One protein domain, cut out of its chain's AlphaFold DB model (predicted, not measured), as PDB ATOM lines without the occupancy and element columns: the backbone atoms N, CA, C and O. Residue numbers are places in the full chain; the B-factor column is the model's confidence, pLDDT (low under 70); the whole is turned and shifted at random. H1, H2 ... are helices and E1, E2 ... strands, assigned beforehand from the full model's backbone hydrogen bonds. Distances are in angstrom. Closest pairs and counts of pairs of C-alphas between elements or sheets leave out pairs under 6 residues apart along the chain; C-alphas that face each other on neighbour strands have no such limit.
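Overview. This is residues 2 to 108 of the 122 residues of the protein "Apolipoprotein N-acyltransferase" of Chthonomonadales bacterium (UniProt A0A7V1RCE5). A four-stranded sheet with the long helix H2 packed over one face makes a two-layer body, and the last helix, H4, sticks out from it as an arm with residues 97 to 106. The short helices H1 and H3 sit near the last residues of H2, and a long loop, residues 68 to 86, leads from E4 to H3. The printed part has 107 residues, with four named helices and four named strands that follow along the chain as H1 E1 H2 E2 E3 E4 H3 H4; the sheet is mixed, ordered E1 E2 E3 E4, and the class is mixed, helices and strands. The whole is loose, with a radius of gyration of the C-alphas of 16.1 A and spans of 51 by 34 by 20 A.

Along the chain. Begin with the sheet: E1 is residues 12 to 17, 16.6 A long, E2 residues 45 to 50, 16.1 A, E3 residues 55 to 58, and E4 residues 64 to 67. Find C-alpha 26 at (272.563, 235.319, 323.671); from there H2, residues 26 to 42, runs 25.0 A. H1, residues 2 to 7, begins at C-alpha 2, (272.677, 257.947, 318.490). H3 is residues 87 to 91; H4, residues 94 to 106, runs 18.4 A to C-alpha 106 at (281.521, 242.735, 291.151).

Arrangement. E1 and E2 are parallel, with N 15 and O 47 2.8 A apart; with H2 between them they form a strand-helix-strand unit with a right-handed crossover. E2, E3 and E4 form a meander, each strand the antiparallel neighbour of the one before; look for N 48 and O 56 at 2.8 A and N 57 and O 65 at 2.9 A. H2 is on the sheet at a height of 9.5 A, over E2 and E3; its closest C-alphas to E2 are Ala 39 and Val 46, 5.6 A. H1 only grazes the sheet and touches residues 38 to 42 of H2, closest at the C-alphas of Arg 3 and Thr 42, 6.2 A. H3 touches H1, closest at the C-alphas of Arg 3 and Ser 89, 5.5 A. H4 and H2 are apart. In H1, H2, H3 and H4 every O i to N i+4 pair is within hydrogen-bond range.

Size, cuts and confidence. The two C-alphas farthest apart, those of Ser 72 and Arg 108, are 53.2 A apart. Residues 97 to 108 stand free. The link from E4 to H3 is long, the printed part has no cut, and no printed residue is under 70 in pLDDT.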
ATOM      1  N   ALA A   2     271.302 257.627 318.056       93.75
ATOM      2  CA  ALA A   2     272.677 257.947 318.490       93.75
ATOM      3  C   ALA A   2     273.456 258.895 317.552       93.75
ATOM      4  O   ALA A   2     273.958 259.925 317.988       93.75
ATOM      5  N   ARG A   3     273.483 258.601 316.242       94.38
ATOM      6  CA  ARG A   3     274.124 259.459 315.226       94.38
ATOM      7  C   ARG A   3     273.588 260.894 315.233       94.38
ATOM      8  O   ARG A   3     274.353 261.839 315.097       94.38
ATOM      9  N   ARG A   4     272.267 261.048 315.359       94.69
ATOM     10  CA  ARG A   4     271.600 262.355 315.364       94.69
ATOM     11  C   ARG A   4     271.962 263.134 316.628       94.69
ATOM     12  O   ARG A   4     272.441 264.250 316.497       94.69
ATOM     13  N   ALA A   5     271.852 262.506 317.798       95.06
ATOM     14  CA  ALA A   5     272.235 263.123 319.066       95.06
ATOM     15  C   ALA A   5     273.703 263.588 319.054       95.06
ATOM     16  O   ALA A   5     274.003 264.721 319.414       95.06
ATOM     17  N   ALA A   6     274.619 262.754 318.550       95.19
ATOM     18  CA  ALA A   6     276.031 263.119 318.429       95.19
ATOM     19  C   ALA A   6     276.268 264.311 317.478       95.19
ATOM     20  O   ALA A   6     277.142 265.132 317.740       95.19
ATOM     21  N   ARG A   7     275.489 264.431 316.390       94.06
ATOM     22  CA  ARG A   7     275.527 265.599 315.487       94.06
ATOM     23  C   ARG A   7     274.939 266.861 316.112       94.06
ATOM     24  O   ARG A   7     275.379 267.949 315.767       94.06
ATOM     25  N   GLU A   8     273.954 266.712 316.988       95.06
ATOM     26  CA  GLU A   8     273.321 267.807 317.736       95.06
ATOM     27  C   GLU A   8     274.174 268.261 318.939       95.06
ATOM     28  O   GLU A   8     273.766 269.143 319.684       95.06
ATOM     29  N   GLY A   9     275.378 267.698 319.111       95.00
ATOM     30  CA  GLY A   9     276.351 268.134 320.115       95.00
ATOM     31  C   GLY A   9     276.438 267.245 321.354       95.00
ATOM     32  O   GLY A   9     277.201 267.566 322.264       95.00
ATOM     33  N   ALA A  10     275.721 266.115 321.402       96.75
ATOM     34  CA  ALA A  10     275.842 265.183 322.518       96.75
ATOM     35  C   ALA A  10     277.290 264.678 322.660       96.75
ATOM     36  O   ALA A  10     277.890 264.145 321.715       96.75
ATOM     37  N   ASN A  11     277.832 264.830 323.866       96.62
ATOM     38  CA  ASN A  11     279.189 264.430 324.248       96.62
ATOM     39  C   ASN A  11     279.228 263.141 325.094       96.62
ATOM     40  O   ASN A  11     280.302 262.573 325.299       96.62
ATOM     41  N   LEU A  12     278.054 262.656 325.505       96.88
ATOM     42  CA  LEU A  12     277.779 261.404 326.205       96.88
ATOM     43  C   LEU A  12     276.463 260.830 325.668       96.88
ATOM     44  O   LEU A  12     275.545 261.582 325.336       96.88
ATOM     45  N   LEU A  13     276.357 259.507 325.598       97.81
ATOM     46  CA  LEU A  13     275.109 258.813 325.294       97.81
ATOM     47  C   LEU A  13     274.715 257.938 326.482       97.81
ATOM     48  O   LEU A  13     275.569 257.314 327.109       97.81
ATOM     49  N   VAL A  14     273.420 257.870 326.766       97.19
ATOM     50  CA  VAL A  14     272.876 257.030 327.836       97.19
ATOM     51  C   VAL A  14     271.801 256.129 327.244       97.19
ATOM     52  O   VAL A  14     270.918 256.595 326.525       97.19
ATOM     53  N   SER A  15     271.905 254.837 327.525       95.62
ATOM     54  CA  SER A  15     270.908 253.824 327.207       95.62
ATOM     55  C   SER A  15     270.363 253.276 328.519       95.62
ATOM     56  O   SER A  15     271.120 252.791 329.358       95.62
ATOM     57  N   ILE A  16     269.053 253.405 328.703       96.00
ATOM     58  CA  ILE A  16     268.324 252.863 329.847       96.00
ATOM     59  C   ILE A  16     267.363 251.831 329.270       96.00
ATOM     60  O   ILE A  16     266.563 252.175 328.398       96.00
ATOM     61  N   THR A  17     267.473 250.578 329.706       93.94
ATOM     62  CA  THR A  17     266.691 249.469 329.148       93.94
ATOM     63  C   THR A  17     266.229 248.493 330.225       93.94
ATOM     64  O   THR A  17     266.812 248.393 331.304       93.94
ATOM     65  N   ASN A  18     265.170 247.753 329.914       93.50
ATOM     66  CA  ASN A  18     264.744 246.597 330.677       93.50
ATOM     67  C   ASN A  18     264.797 245.367 329.769       93.50
ATOM     68  O   ASN A  18     263.914 245.167 328.935       93.50
ATOM     69  N   ASP A  19     265.805 244.529 329.981       90.94
ATOM     70  CA  ASP A  19     266.023 243.320 329.189       90.94
ATOM     71  C   ASP A  19     265.456 242.055 329.875       90.94
ATOM     72  O   ASP A  19     265.887 240.940 329.598       90.94
ATOM     73  N   SER A  20     264.484 242.197 330.792       89.69
ATOM     74  CA  SER A  20     263.939 241.060 331.570       89.69
ATOM     75  C   SER A  20     263.253 240.015 330.698       89.69
ATOM     76  O   SER A  20     263.216 238.839 331.046       89.69
ATOM     77  N   TRP A  21     262.709 240.449 329.566       88.12
ATOM     78  CA  TRP A  21     261.948 239.611 328.649       88.12
ATOM     79  C   TRP A  21     262.823 238.632 327.853       88.12
ATOM     80  O   TRP A  21     262.308 237.621 327.385       88.12
ATOM     81  N   ALA A  22     264.126 238.911 327.714       87.00
ATOM     82  CA  ALA A  22     265.043 238.120 326.891       87.00
ATOM     83  C   ALA A  22     265.531 236.827 327.575       87.00
ATOM     84  O   ALA A  22     266.042 235.928 326.901       87.00
ATOM     85  N   GLY A  23     265.380 236.723 328.901       87.69
ATOM     86  CA  GLY A  23     265.884 235.593 329.686       87.69
ATOM     87  C   GLY A  23     267.406 235.398 329.588       87.69
ATOM     88  O   GLY A  23     268.146 236.231 329.059       87.69
ATOM     89  N   GLU A  24     267.886 234.254 330.076       86.06
ATOM     90  CA  GLU A  24     269.278 233.828 329.891       86.06
ATOM     91  C   GLU A  24     269.508 233.383 328.442       86.06
ATOM     92  O   GLU A  24     269.493 232.201 328.102       86.06
ATOM     93  N   SER A  25     269.686 234.357 327.554       89.38
ATOM     94  CA  SER A  25     269.905 234.120 326.133       89.38
ATOM     95  C   SER A  25     271.067 234.946 325.586       89.38
ATOM     96  O   SER A  25     271.540 235.916 326.187       89.38
ATOM     97  N   ALA A  26     271.528 234.576 324.388       92.88
ATOM     98  CA  ALA A  26     272.563 235.319 323.671       92.88
ATOM     99  C   ALA A  26     272.122 236.745 323.291       92.88
ATOM    100  O   ALA A  26     272.960 237.567 322.915       92.88
ATOM    101  N   GLU A  27     270.827 237.045 323.387       93.31
ATOM    102  CA  GLU A  27     270.274 238.340 323.026       93.31
ATOM    103  C   GLU A  27     270.844 239.471 323.889       93.31
ATOM    104  O   GLU A  27     271.206 240.514 323.351       93.31
ATOM    105  N   LEU A  28     271.043 239.250 325.194       94.12
ATOM    106  CA  LEU A  28     271.629 240.257 326.090       94.12
ATOM    107  C   LEU A  28     273.026 240.687 325.618       94.12
ATOM    108  O   LEU A  28     273.358 241.875 325.579       94.12
ATOM    109  N   ALA A  29     273.835 239.713 325.193       94.75
ATOM    110  CA  ALA A  29     275.159 239.969 324.640       94.75
ATOM    111  C   ALA A  29     275.081 240.684 323.282       94.75
ATOM    112  O   ALA A  29     275.869 241.597 323.022       94.75
ATOM    113  N   GLN A  30     274.125 240.313 322.426       95.94
ATOM    114  CA  GLN A  30     273.904 240.965 321.132       95.94
ATOM    115  C   GLN A  30     273.443 242.416 321.302       95.94
ATOM    116  O   GLN A  30     273.985 243.316 320.654       95.94
ATOM    117  N   HIS A  31     272.502 242.666 322.211       94.88
ATOM    118  CA  HIS A  31     272.004 243.999 322.525       94.88
ATOM    119  C   HIS A  31     273.136 244.891 323.041       94.88
ATOM    120  O   HIS A  31     273.370 245.978 322.503       94.88
ATOM    121  N   PHE A  32     273.941 244.392 323.983       96.44
ATOM    122  CA  PHE A  32     275.104 245.130 324.467       96.44
ATOM    123  C   PHE A  32     276.166 245.355 323.377       96.44
ATOM    124  O   PHE A  32     276.776 246.425 323.303       96.44
ATOM    125  N   ALA A  33     276.374 244.392 322.474       97.19
ATOM    126  CA  ALA A  33     277.275 244.569 321.337       97.19
ATOM    127  C   ALA A  33     276.808 245.700 320.402       97.19
ATOM    128  O   ALA A  33     277.635 246.504 319.961       97.19
ATOM    129  N   MET A  34     275.500 245.834 320.161       96.62
ATOM    130  CA  MET A  34     274.944 246.970 319.411       96.62
ATOM    131  C   MET A  34     275.222 248.304 320.115       96.62
ATOM    132  O   MET A  34     275.629 249.270 319.463       96.62
ATOM    133  N   THR A  35     275.102 248.350 321.445       96.56
ATOM    134  CA  THR A  35     275.480 249.521 322.254       96.56
ATOM    135  C   THR A  35     276.952 249.888 322.061       96.56
ATOM    136  O   THR A  35     277.280 251.065 321.870       96.56
ATOM    137  N   ARG A  36     277.849 248.894 322.000       97.94
ATOM    138  CA  ARG A  36     279.276 249.134 321.727       97.94
ATOM    139  C   ARG A  36     279.535 249.722 320.346       97.94
ATOM    140  O   ARG A  36     280.347 250.638 320.222       97.94
ATOM    141  N   LEU A  37     278.822 249.256 319.323       96.94
ATOM    142  CA  LEU A  37     278.940 249.813 317.973       96.94
ATOM    143  C   LEU A  37     278.566 251.299 317.941       96.94
ATOM    144  O   LEU A  37     279.289 252.100 317.347       96.94
ATOM    145  N   ARG A  38     277.497 251.698 318.645       96.62
ATOM    146  CA  ARG A  38     277.094 253.114 318.732       96.62
ATOM    147  C   ARG A  38     278.181 253.995 319.358       96.62
ATOM    148  O   ARG A  38     278.374 255.121 318.892       96.62
ATOM    149  N   ALA A  39     278.903 253.492 320.363       97.50
ATOM    150  CA  ALA A  39     280.017 254.209 320.987       97.50
ATOM    151  C   ALA A  39     281.143 254.491 319.980       97.50
ATOM    152  O   ALA A  39     281.589 255.632 319.834       97.50
ATOM    153  N   VAL A  40     281.547 253.466 319.223       97.06
ATOM    154  CA  VAL A  40     282.619 253.560 318.215       97.06
ATOM    155  C   VAL A  40     282.227 254.490 317.068       97.06
ATOM    156  O   VAL A  40     282.986 255.389 316.701       97.06
ATOM    157  N   GLU A  41     281.024 254.313 316.527       96.38
ATOM    158  CA  GLU A  41     280.497 255.093 315.404       96.38
ATOM    159  C   GLU A  41     280.438 256.591 315.689       96.38
ATOM    160  O   GLU A  41     280.734 257.415 314.818       96.38
ATOM    161  N   THR A  42     280.042 256.947 316.909       96.75
ATOM    162  CA  THR A  42     279.851 258.342 317.317       96.75
ATOM    163  C   THR A  42     281.062 258.924 318.042       96.75
ATOM    164  O   THR A  42     281.104 260.132 318.265       96.75
ATOM    165  N   ARG A  43     282.058 258.090 318.383       97.06
ATOM    166  CA  ARG A  43     283.178 258.422 319.280       97.06
ATOM    167  C   ARG A  43     282.707 259.042 320.595       97.06
ATOM    168  O   ARG A  43     283.373 259.929 321.135       97.06
ATOM    169  N   ARG A  44     281.566 258.585 321.110       97.75
ATOM    170  CA  ARG A  44     281.028 258.988 322.412       97.75
ATOM    171  C   ARG A  44     281.118 257.839 323.385       97.75
ATOM    172  O   ARG A  44     280.987 256.679 323.003       97.75
ATOM    173  N   THR A  45     281.322 258.186 324.648       98.25
ATOM    174  CA  THR A  45     281.070 257.234 325.720       98.25
ATOM    175  C   THR A  45     279.578 256.907 325.726       98.25
ATOM    176  O   THR A  45     278.748 257.806 325.557       98.25
ATOM    177  N   VAL A  46     279.240 255.632 325.898       98.31
ATOM    178  CA  VAL A  46     277.862 255.174 326.087       98.31
ATOM    179  C   VAL A  46     277.753 254.536 327.463       98.31
ATOM    180  O   VAL A  46     278.475 253.587 327.760       98.31
ATOM    181  N   VAL A  47     276.854 255.046 328.298       98.00
ATOM    182  CA  VAL A  47     276.496 254.428 329.579       98.00
ATOM    183  C   VAL A  47     275.235 253.606 329.362       98.00
ATOM    184  O   VAL A  47     274.220 254.138 328.922       98.00
ATOM    185  N   CYS A  48     275.312 252.313 329.639       97.12
ATOM    186  CA  CYS A  48     274.209 251.371 329.546       97.12
ATOM    187  C   CYS A  48     273.774 250.982 330.956       97.12
ATOM    188  O   CYS A  48     274.583 250.448 331.711       97.12
ATOM    189  N   SER A  49     272.517 251.248 331.292       96.50
ATOM    190  CA  SER A  49     271.885 250.845 332.545       96.50
ATOM    191  C   SER A  49     270.724 249.919 332.212       96.50
ATOM    192  O   SER A  49     269.702 250.368 331.690       96.50
ATOM    193  N   ALA A  50     270.895 248.633 332.502       95.12
ATOM    194  CA  ALA A  50     269.897 247.610 332.233       95.12
ATOM    195  C   ALA A  50     269.394 247.005 333.549       95.12
ATOM    196  O   ALA A  50     270.200 246.701 334.424       95.12
ATOM    197  N   THR A  51     268.077 246.811 333.690       94.56
ATOM    198  CA  THR A  51     267.489 246.238 334.920       94.56
ATOM    199  C   THR A  51     267.979 244.816 335.192       94.56
ATOM    200  O   THR A  51     268.385 244.503 336.303       94.56
ATOM    201  N   THR A  52     267.941 243.952 334.178       93.38
ATOM    202  CA  THR A  52     268.392 242.550 334.253       93.38
ATOM    203  C   THR A  52     269.421 242.207 333.179       93.38
ATOM    204  O   THR A  52     269.901 241.082 333.137       93.38
ATOM    205  N   GLY A  53     269.725 243.153 332.289       93.75
ATOM    206  CA  GLY A  53     270.679 242.988 331.198       93.75
ATOM    207  C   GLY A  53     272.091 243.419 331.580       93.75
ATOM    208  O   GLY A  53     272.390 243.722 332.734       93.75
ATOM    209  N   ILE A  54     272.971 243.489 330.582       96.19
ATOM    210  CA  ILE A  54     274.356 243.921 330.790       96.19
ATOM    211  C   ILE A  54     274.386 245.434 331.040       96.19
ATOM    212  O   ILE A  54     274.090 246.243 330.156       96.19
ATOM    213  N   THR A  55     274.815 245.816 332.240       97.19
ATOM    214  CA  THR A  55     275.080 247.213 332.613       97.19
ATOM    215  C   THR A  55     276.554 247.532 332.379       97.19
ATOM    216  O   THR A  55     277.425 246.692 332.598       97.19
ATOM    217  N   GLY A  56     276.882 248.742 331.925       97.31
ATOM    218  CA  GLY A  56     278.282 249.098 331.710       97.31
ATOM    219  C   GLY A  56     278.553 250.475 331.129       97.31
ATOM    220  O   GLY A  56     277.665 251.175 330.652       97.31
ATOM    221  N   ILE A  57     279.833 250.839 331.142       98.44
ATOM    222  CA  ILE A  57     280.367 252.058 330.533       98.44
ATOM    223  C   ILE A  57     281.210 251.636 329.334       98.44
ATOM    224  O   ILE A  57     282.235 250.967 329.496       98.44
ATOM    225  N   VAL A  58     280.787 252.030 328.134       98.38
ATOM    226  CA  VAL A  58     281.503 251.773 326.883       98.38
ATOM    227  C   VAL A  58     282.231 253.031 326.434       98.38
ATOM    228  O   VAL A  58     281.615 254.073 326.228       98.38
ATOM    229  N   ARG A  59     283.544 252.932 326.242       98.00
ATOM    230  CA  ARG A  59     284.402 254.023 325.777       98.00
ATOM    231  C   ARG A  59     284.278 254.264 324.264       98.00
ATOM    232  O   ARG A  59     283.845 253.378 323.527       98.00
ATOM    233  N   PRO A  60     284.739 255.430 323.763       97.31
ATOM    234  CA  PRO A  60     284.723 255.774 322.334       97.31
ATOM    235  C   PRO A  60     285.490 254.832 321.390       97.31
ATOM    236  O   PRO A  60     285.408 254.984 320.171       97.31
ATOM    237  N   ASP A  61     286.317 253.930 321.913       96.19
ATOM    238  CA  ASP A  61     287.035 252.896 321.157       96.19
ATOM    239  C   ASP A  61     286.326 251.530 321.189       96.19
ATOM    240  O   ASP A  61     286.769 250.587 320.539       96.19
ATOM    241  N   GLY A  62     285.209 251.429 321.914       96.44
ATOM    242  CA  GLY A  62     284.438 250.205 322.088       96.44
ATOM    243  C   GLY A  62     284.919 249.319 323.237       96.44
ATOM    244  O   GLY A  62     284.296 248.279 323.476       96.44
ATOM    245  N   SER A  63     285.982 249.685 323.963       97.50
ATOM    246  CA  SER A  63     286.326 249.023 325.228       97.50
ATOM    247  C   SER A  63     285.233 249.296 326.264       97.50
ATOM    248  O   SER A  63     284.628 250.368 326.269       97.50
ATOM    249  N   ALA A  64     284.925 248.323 327.119       97.56
ATOM    250  CA  ALA A  64     283.820 248.444 328.064       97.56
ATOM    251  C   ALA A  64     284.199 247.913 329.443       97.56
ATOM    252  O   ALA A  64     284.890 246.903 329.557       97.56
ATOM    253  N   ARG A  65     283.703 248.586 330.483       97.62
ATOM    254  CA  ARG A  65     283.614 248.034 331.836       97.62
ATOM    255  C   ARG A  65     282.162 247.641 332.071       97.62
ATOM    256  O   ARG A  65     281.286 248.489 331.916       97.62
ATOM    257  N   THR A  66     281.913 246.386 332.422       97.44
ATOM    258  CA  THR A  66     280.561 245.824 332.521       97.44
ATOM    259  C   THR A  66     280.297 245.190 333.876       97.44
ATOM    260  O   THR A  66     281.230 244.813 334.585       97.44
ATOM    261  N   PHE A  67     279.017 245.048 334.194       97.00
ATOM    262  CA  PHE A  67     278.486 244.222 335.265       97.00
ATOM    263  C   PHE A  67     277.552 243.166 334.644       97.00
ATOM    264  O   PHE A  67     276.851 243.494 333.676       97.00
ATOM    265  N   PRO A  68     277.599 241.905 335.112       94.81
ATOM    266  CA  PRO A  68     276.835 240.810 334.522       94.81
ATOM    267  C   PRO A  68     275.311 241.015 334.634       94.81
ATOM    268  O   PRO A  68     274.848 241.751 335.507       94.81
ATOM    269  N   PRO A  69     274.526 240.385 333.740       95.31
ATOM    270  CA  PRO A  69     273.069 240.381 333.823       95.31
ATOM    271  C   PRO A  69     272.582 239.549 335.019       95.31
ATOM    272  O   PRO A  69     273.321 238.720 335.539       95.31
ATOM    273  N   TYR A  70     271.325 239.748 335.424       93.88
ATOM    274  CA  TYR A  70     270.652 239.016 336.516       93.88
ATOM    275  C   TYR A  70     271.300 239.089 337.906       93.88
ATOM    276  O   TYR A  70     270.863 238.404 338.829       93.88
ATOM    277  N   GLU A  71     272.275 239.970 338.095       93.62
ATOM    278  CA  GLU A  71     272.907 240.223 339.384       93.62
ATOM    279  C   GLU A  71     272.618 241.649 339.861       93.62
ATOM    280  O   GLU A  71     272.418 242.574 339.071       93.62
ATOM    281  N   SER A  72     272.614 241.848 341.180       94.44
ATOM    282  CA  SER A  72     272.533 243.186 341.764       94.44
ATOM    283  C   SER A  72     273.935 243.750 341.963       94.44
ATOM    284  O   SER A  72     274.768 243.143 342.635       94.44
ATOM    285  N   GLY A  73     274.198 244.926 341.402       94.06
ATOM    286  CA  GLY A  73     275.480 245.594 341.568       94.06
ATOM    287  C   GLY A  73     275.569 246.909 340.812       94.06
ATOM    288  O   GLY A  73     274.563 247.496 340.418       94.06
ATOM    289  N   LEU A  74     276.797 247.402 340.657       95.25
ATOM    290  CA  LEU A  74     277.069 248.712 340.077       95.25
ATOM    291  C   LEU A  74     278.370 248.725 339.274       95.25
ATOM    292  O   LEU A  74     279.312 247.981 339.552       95.25
ATOM    293  N   VAL A  75     278.440 249.635 338.300       96.50
ATOM    294  CA  VAL A  75     279.656 249.940 337.536       96.50
ATOM    295  C   VAL A  75     280.059 251.380 337.814       96.50
ATOM    296  O   VAL A  75     279.335 252.308 337.470       96.50
ATOM    297  N   ILE A  76     281.245 251.570 338.390       96.62
ATOM    298  CA  ILE A  76     281.868 252.891 338.543       96.62
ATOM    299  C   ILE A  76     282.975 253.025 337.509       96.62
ATOM    300  O   ILE A  76     283.747 252.095 337.281       96.62
ATOM    301  N   GLY A  77     283.096 254.182 336.880       95.12
ATOM    302  CA  GLY A  77     284.195 254.448 335.970       95.12
ATOM    303  C   GLY A  77     284.108 255.832 335.361       95.12
ATOM    304  O   GLY A  77     283.078 256.498 335.426       95.12
ATOM    305  N   GLU A  78     285.212 256.248 334.758       94.69
ATOM    306  CA  GLU A  78     285.277 257.516 334.048       94.69
ATOM    307  C   GLU A  78     284.563 257.435 332.699       94.69
ATOM    308  O   GLU A  78     284.719 256.469 331.944       94.69
ATOM    309  N   ALA A  79     283.831 258.500 332.380       95.56
ATOM    310  CA  ALA A  79     283.146 258.678 331.112       95.56
ATOM    311  C   ALA A  79     283.786 259.848 330.346       95.56
ATOM    312  O   ALA A  79     283.360 260.991 330.516       95.56
ATOM    313  N   PRO A  80     284.821 259.605 329.518       95.00
ATOM    314  CA  PRO A  80     285.450 260.679 328.764       95.00
ATOM    315  C   PRO A  80     284.434 261.313 327.810       95.00
ATOM    316  O   PRO A  80     283.777 260.620 327.023       95.00
ATOM    317  N   LEU A  81     284.321 262.636 327.884       96.75
ATOM    318  CA  LEU A  81     283.449 263.427 327.028       96.75
ATOM    319  C   LEU A  81     284.216 263.849 325.780       96.75
ATOM    320  O   LEU A  81     285.362 264.289 325.855       96.75
ATOM    321  N   ARG A  82     283.578 263.704 324.621       95.75
ATOM    322  CA  ARG A  82     284.168 264.044 323.324       95.75
ATOM    323  C   ARG A  82     283.202 264.869 322.501       95.75
ATOM    324  O   ARG A  82     281.995 264.662 322.577       95.75
ATOM    325  N   THR A  83     283.735 265.777 321.697       94.81
ATOM    326  CA  THR A  83     282.948 266.681 320.846       94.81
ATOM    327  C   THR A  83     283.306 266.555 319.368       94.81
ATOM    328  O   THR A  83     282.578 267.073 318.522       94.81
ATOM    329  N   GLU A  84     284.346 265.794 319.001       94.00
ATOM    330  CA  GLU A  84     284.748 265.670 317.597       94.00
ATOM    331  C   GLU A  84     283.662 264.971 316.778       94.00
ATOM    332  O   GLU A  84     282.987 264.063 317.266       94.00
ATOM    333  N   THR A  85     283.490 265.358 315.517       93.69
ATOM    334  CA  THR A  85     282.509 264.714 314.638       93.69
ATOM    335  C   THR A  85     283.178 263.622 313.810       93.69
ATOM    336  O   THR A  85     284.135 263.879 313.082       93.69
ATOM    337  N   THR A  86     282.658 262.397 313.886       94.12
ATOM    338  CA  THR A  86     283.181 261.261 313.116       94.12
ATOM    339  C   THR A  86     282.761 261.326 311.646       94.12
ATOM    340  O   THR A  86     281.761 261.958 311.292       94.12
ATOM    341  N   LEU A  87     283.493 260.620 310.777       92.00
ATOM    342  CA  LEU A  87     283.099 260.443 309.375       92.00
ATOM    343  C   LEU A  87     281.702 259.824 309.260       92.00
ATOM    344  O   LEU A  87     280.889 260.309 308.477       92.00
ATOM    345  N   TYR A  88     281.398 258.817 310.085       92.69
ATOM    346  CA  TYR A  88     280.079 258.188 310.116       92.69
ATOM    347  C   TYR A  88     278.982 259.164 310.558       92.69
ATOM    348  O   TYR A  88     277.928 259.243 309.931       92.69
ATOM    349  N   SER A  89     279.233 259.986 311.579       91.50
ATOM    350  CA  SER A  89     278.285 261.020 312.001       91.50
ATOM    351  C   SER A  89     278.027 262.062 310.909       91.50
ATOM    352  O   SER A  89     276.902 262.545 310.796       91.50
ATOM    353  N   ARG A  90     279.015 262.375 310.061       90.31
ATOM    354  CA  ARG A  90     278.853 263.306 308.927       90.31
ATOM    355  C   ARG A  90     278.139 262.675 307.732       90.31
ATOM    356  O   ARG A  90     277.145 263.224 307.267       90.31
ATOM    357  N   ALA A  91     278.659 261.557 307.232       89.38
ATOM    358  CA  ALA A  91     278.251 260.945 305.965       89.38
ATOM    359  C   ALA A  91     277.114 259.921 306.112       89.38
ATOM    360  O   ALA A  91     276.478 259.561 305.124       89.38
ATOM    361  N   GLY A  92     276.848 259.452 307.331       89.25
ATOM    362  CA  GLY A  92     275.869 258.406 307.586       89.25
ATOM    363  C   GLY A  92     276.202 257.110 306.851       89.25
ATOM    364  O   GLY A  92     277.358 256.700 306.763       89.25
ATOM    365  N   ASP A  93     275.170 256.469 306.312       92.19
ATOM    366  CA  ASP A  93     275.270 255.119 305.750       92.19
ATOM    367  C   ASP A  93     275.699 255.116 304.269       92.19
ATOM    368  O   ASP A  93     275.829 254.059 303.656       92.19
ATOM    369  N   TRP A  94     275.979 256.288 303.681       90.88
ATOM    370  CA  TRP A  94     276.391 256.429 302.276       90.88
ATOM    371  C   TRP A  94     277.640 255.627 301.928       90.88
ATOM    372  O   TRP A  94     277.679 254.995 300.875       90.88
ATOM    373  N   LEU A  95     278.630 255.581 302.824       85.38
ATOM    374  CA  LEU A  95     279.829 254.770 302.605       85.38
ATOM    375  C   LEU A  95     279.489 253.274 302.521       85.38
ATOM    376  O   LEU A  95     279.988 252.575 301.643       85.38
ATOM    377  N   VAL A  96     278.595 252.800 303.393       88.56
ATOM    378  CA  VAL A  96     278.157 251.398 303.419       88.56
ATOM    379  C   VAL A  96     277.413 251.050 302.132       88.56
ATOM    380  O   VAL A  96     277.700 250.023 301.518       88.56
ATOM    381  N   LEU A  97     276.514 251.928 301.677       92.94
ATOM    382  CA  LEU A  97     275.788 251.730 300.422       92.94
ATOM    383  C   LEU A  97     276.727 251.697 299.213       92.94
ATOM    384  O   LEU A  97     276.568 250.835 298.351       92.94
ATOM    385  N   LEU A  98     277.734 252.574 299.156       93.38
ATOM    386  CA  LEU A  98     278.730 252.562 298.080       93.38
ATOM    387  C   LEU A  98     279.507 251.240 298.042       93.38
ATOM    388  O   LEU A  98     279.651 250.642 296.972       93.38
ATOM    389  N   CYS A  99     279.955 250.745 299.199       92.12
ATOM    390  CA  CYS A  99     280.622 249.448 299.303       92.12
ATOM    391  C   CYS A  99     279.702 248.295 298.871       92.12
ATOM    392  O   CYS A  99     280.122 247.437 298.091       92.12
ATOM    393  N   ALA A 100     278.445 248.297 299.319       94.19
ATOM    394  CA  ALA A 100     277.468 247.267 298.976       94.19
ATOM    395  C   ALA A 100     277.151 247.248 297.472       94.19
ATOM    396  O   ALA A 100     277.183 246.188 296.849       94.19
ATOM    397  N   LEU A 101     276.918 248.415 296.860       96.31
ATOM    398  CA  LEU A 101     276.670 248.544 295.421       96.31
ATOM    399  C   LEU A 101     277.874 248.080 294.597       96.31
ATOM    400  O   LEU A 101     277.713 247.378 293.595       96.31
ATOM    401  N   ARG A 102     279.089 248.435 295.030       95.44
ATOM    402  CA  ARG A 102     280.328 247.993 294.386       95.44
ATOM    403  C   ARG A 102     280.491 246.476 294.472       95.44
ATOM    404  O   ARG A 102     280.784 245.852 293.454       95.44
ATOM    405  N   GLY A 103     280.268 245.892 295.649       94.81
ATOM    406  CA  GLY A 103     280.300 244.444 295.855       94.81
ATOM    407  C   GLY A 103     279.265 243.721 294.993       94.81
ATOM    408  O   GLY A 103     279.610 242.798 294.260       94.81
ATOM    409  N   ALA A 104     278.022 244.207 294.981       94.50
ATOM    410  CA  ALA A 104     276.957 243.658 294.148       94.50
ATOM    411  C   ALA A 104     277.292 243.725 292.651       94.50
ATOM    412  O   ALA A 104     277.009 242.779 291.924       94.50
ATOM    413  N   TRP A 105     277.914 244.814 292.180       95.25
ATOM    414  CA  TRP A 105     278.372 244.938 290.793       95.25
ATOM    415  C   TRP A 105     279.465 243.921 290.444       95.25
ATOM    416  O   TRP A 105     279.400 243.314 289.375       95.25
ATOM    417  N   LEU A 106     280.434 243.706 291.341       94.25
ATOM    418  CA  LEU A 106     281.521 242.735 291.151       94.25
ATOM    419  C   LEU A 106     281.014 241.288 291.120       94.25
ATOM    420  O   LEU A 106     281.536 240.477 290.360       94.25
ATOM    421  N   LEU A 107     279.981 240.983 291.906       92.81
ATOM    422  CA  LEU A 107     279.366 239.657 291.993       92.81
ATOM    423  C   LEU A 107     278.319 239.393 290.898       92.81
ATOM    424  O   LEU A 107     277.702 238.327 290.892       92.81
ATOM    425  N   ARG A 108     278.097 240.328 289.961       92.06
ATOM    426  CA  ARG A 108     277.153 240.107 288.856       92.06
ATOM    427  C   ARG A 108     277.619 238.907 288.029       92.06
ATOM    428  O   ARG A 108     278.728 238.951 287.491       92.06
TER     429      ARG A 108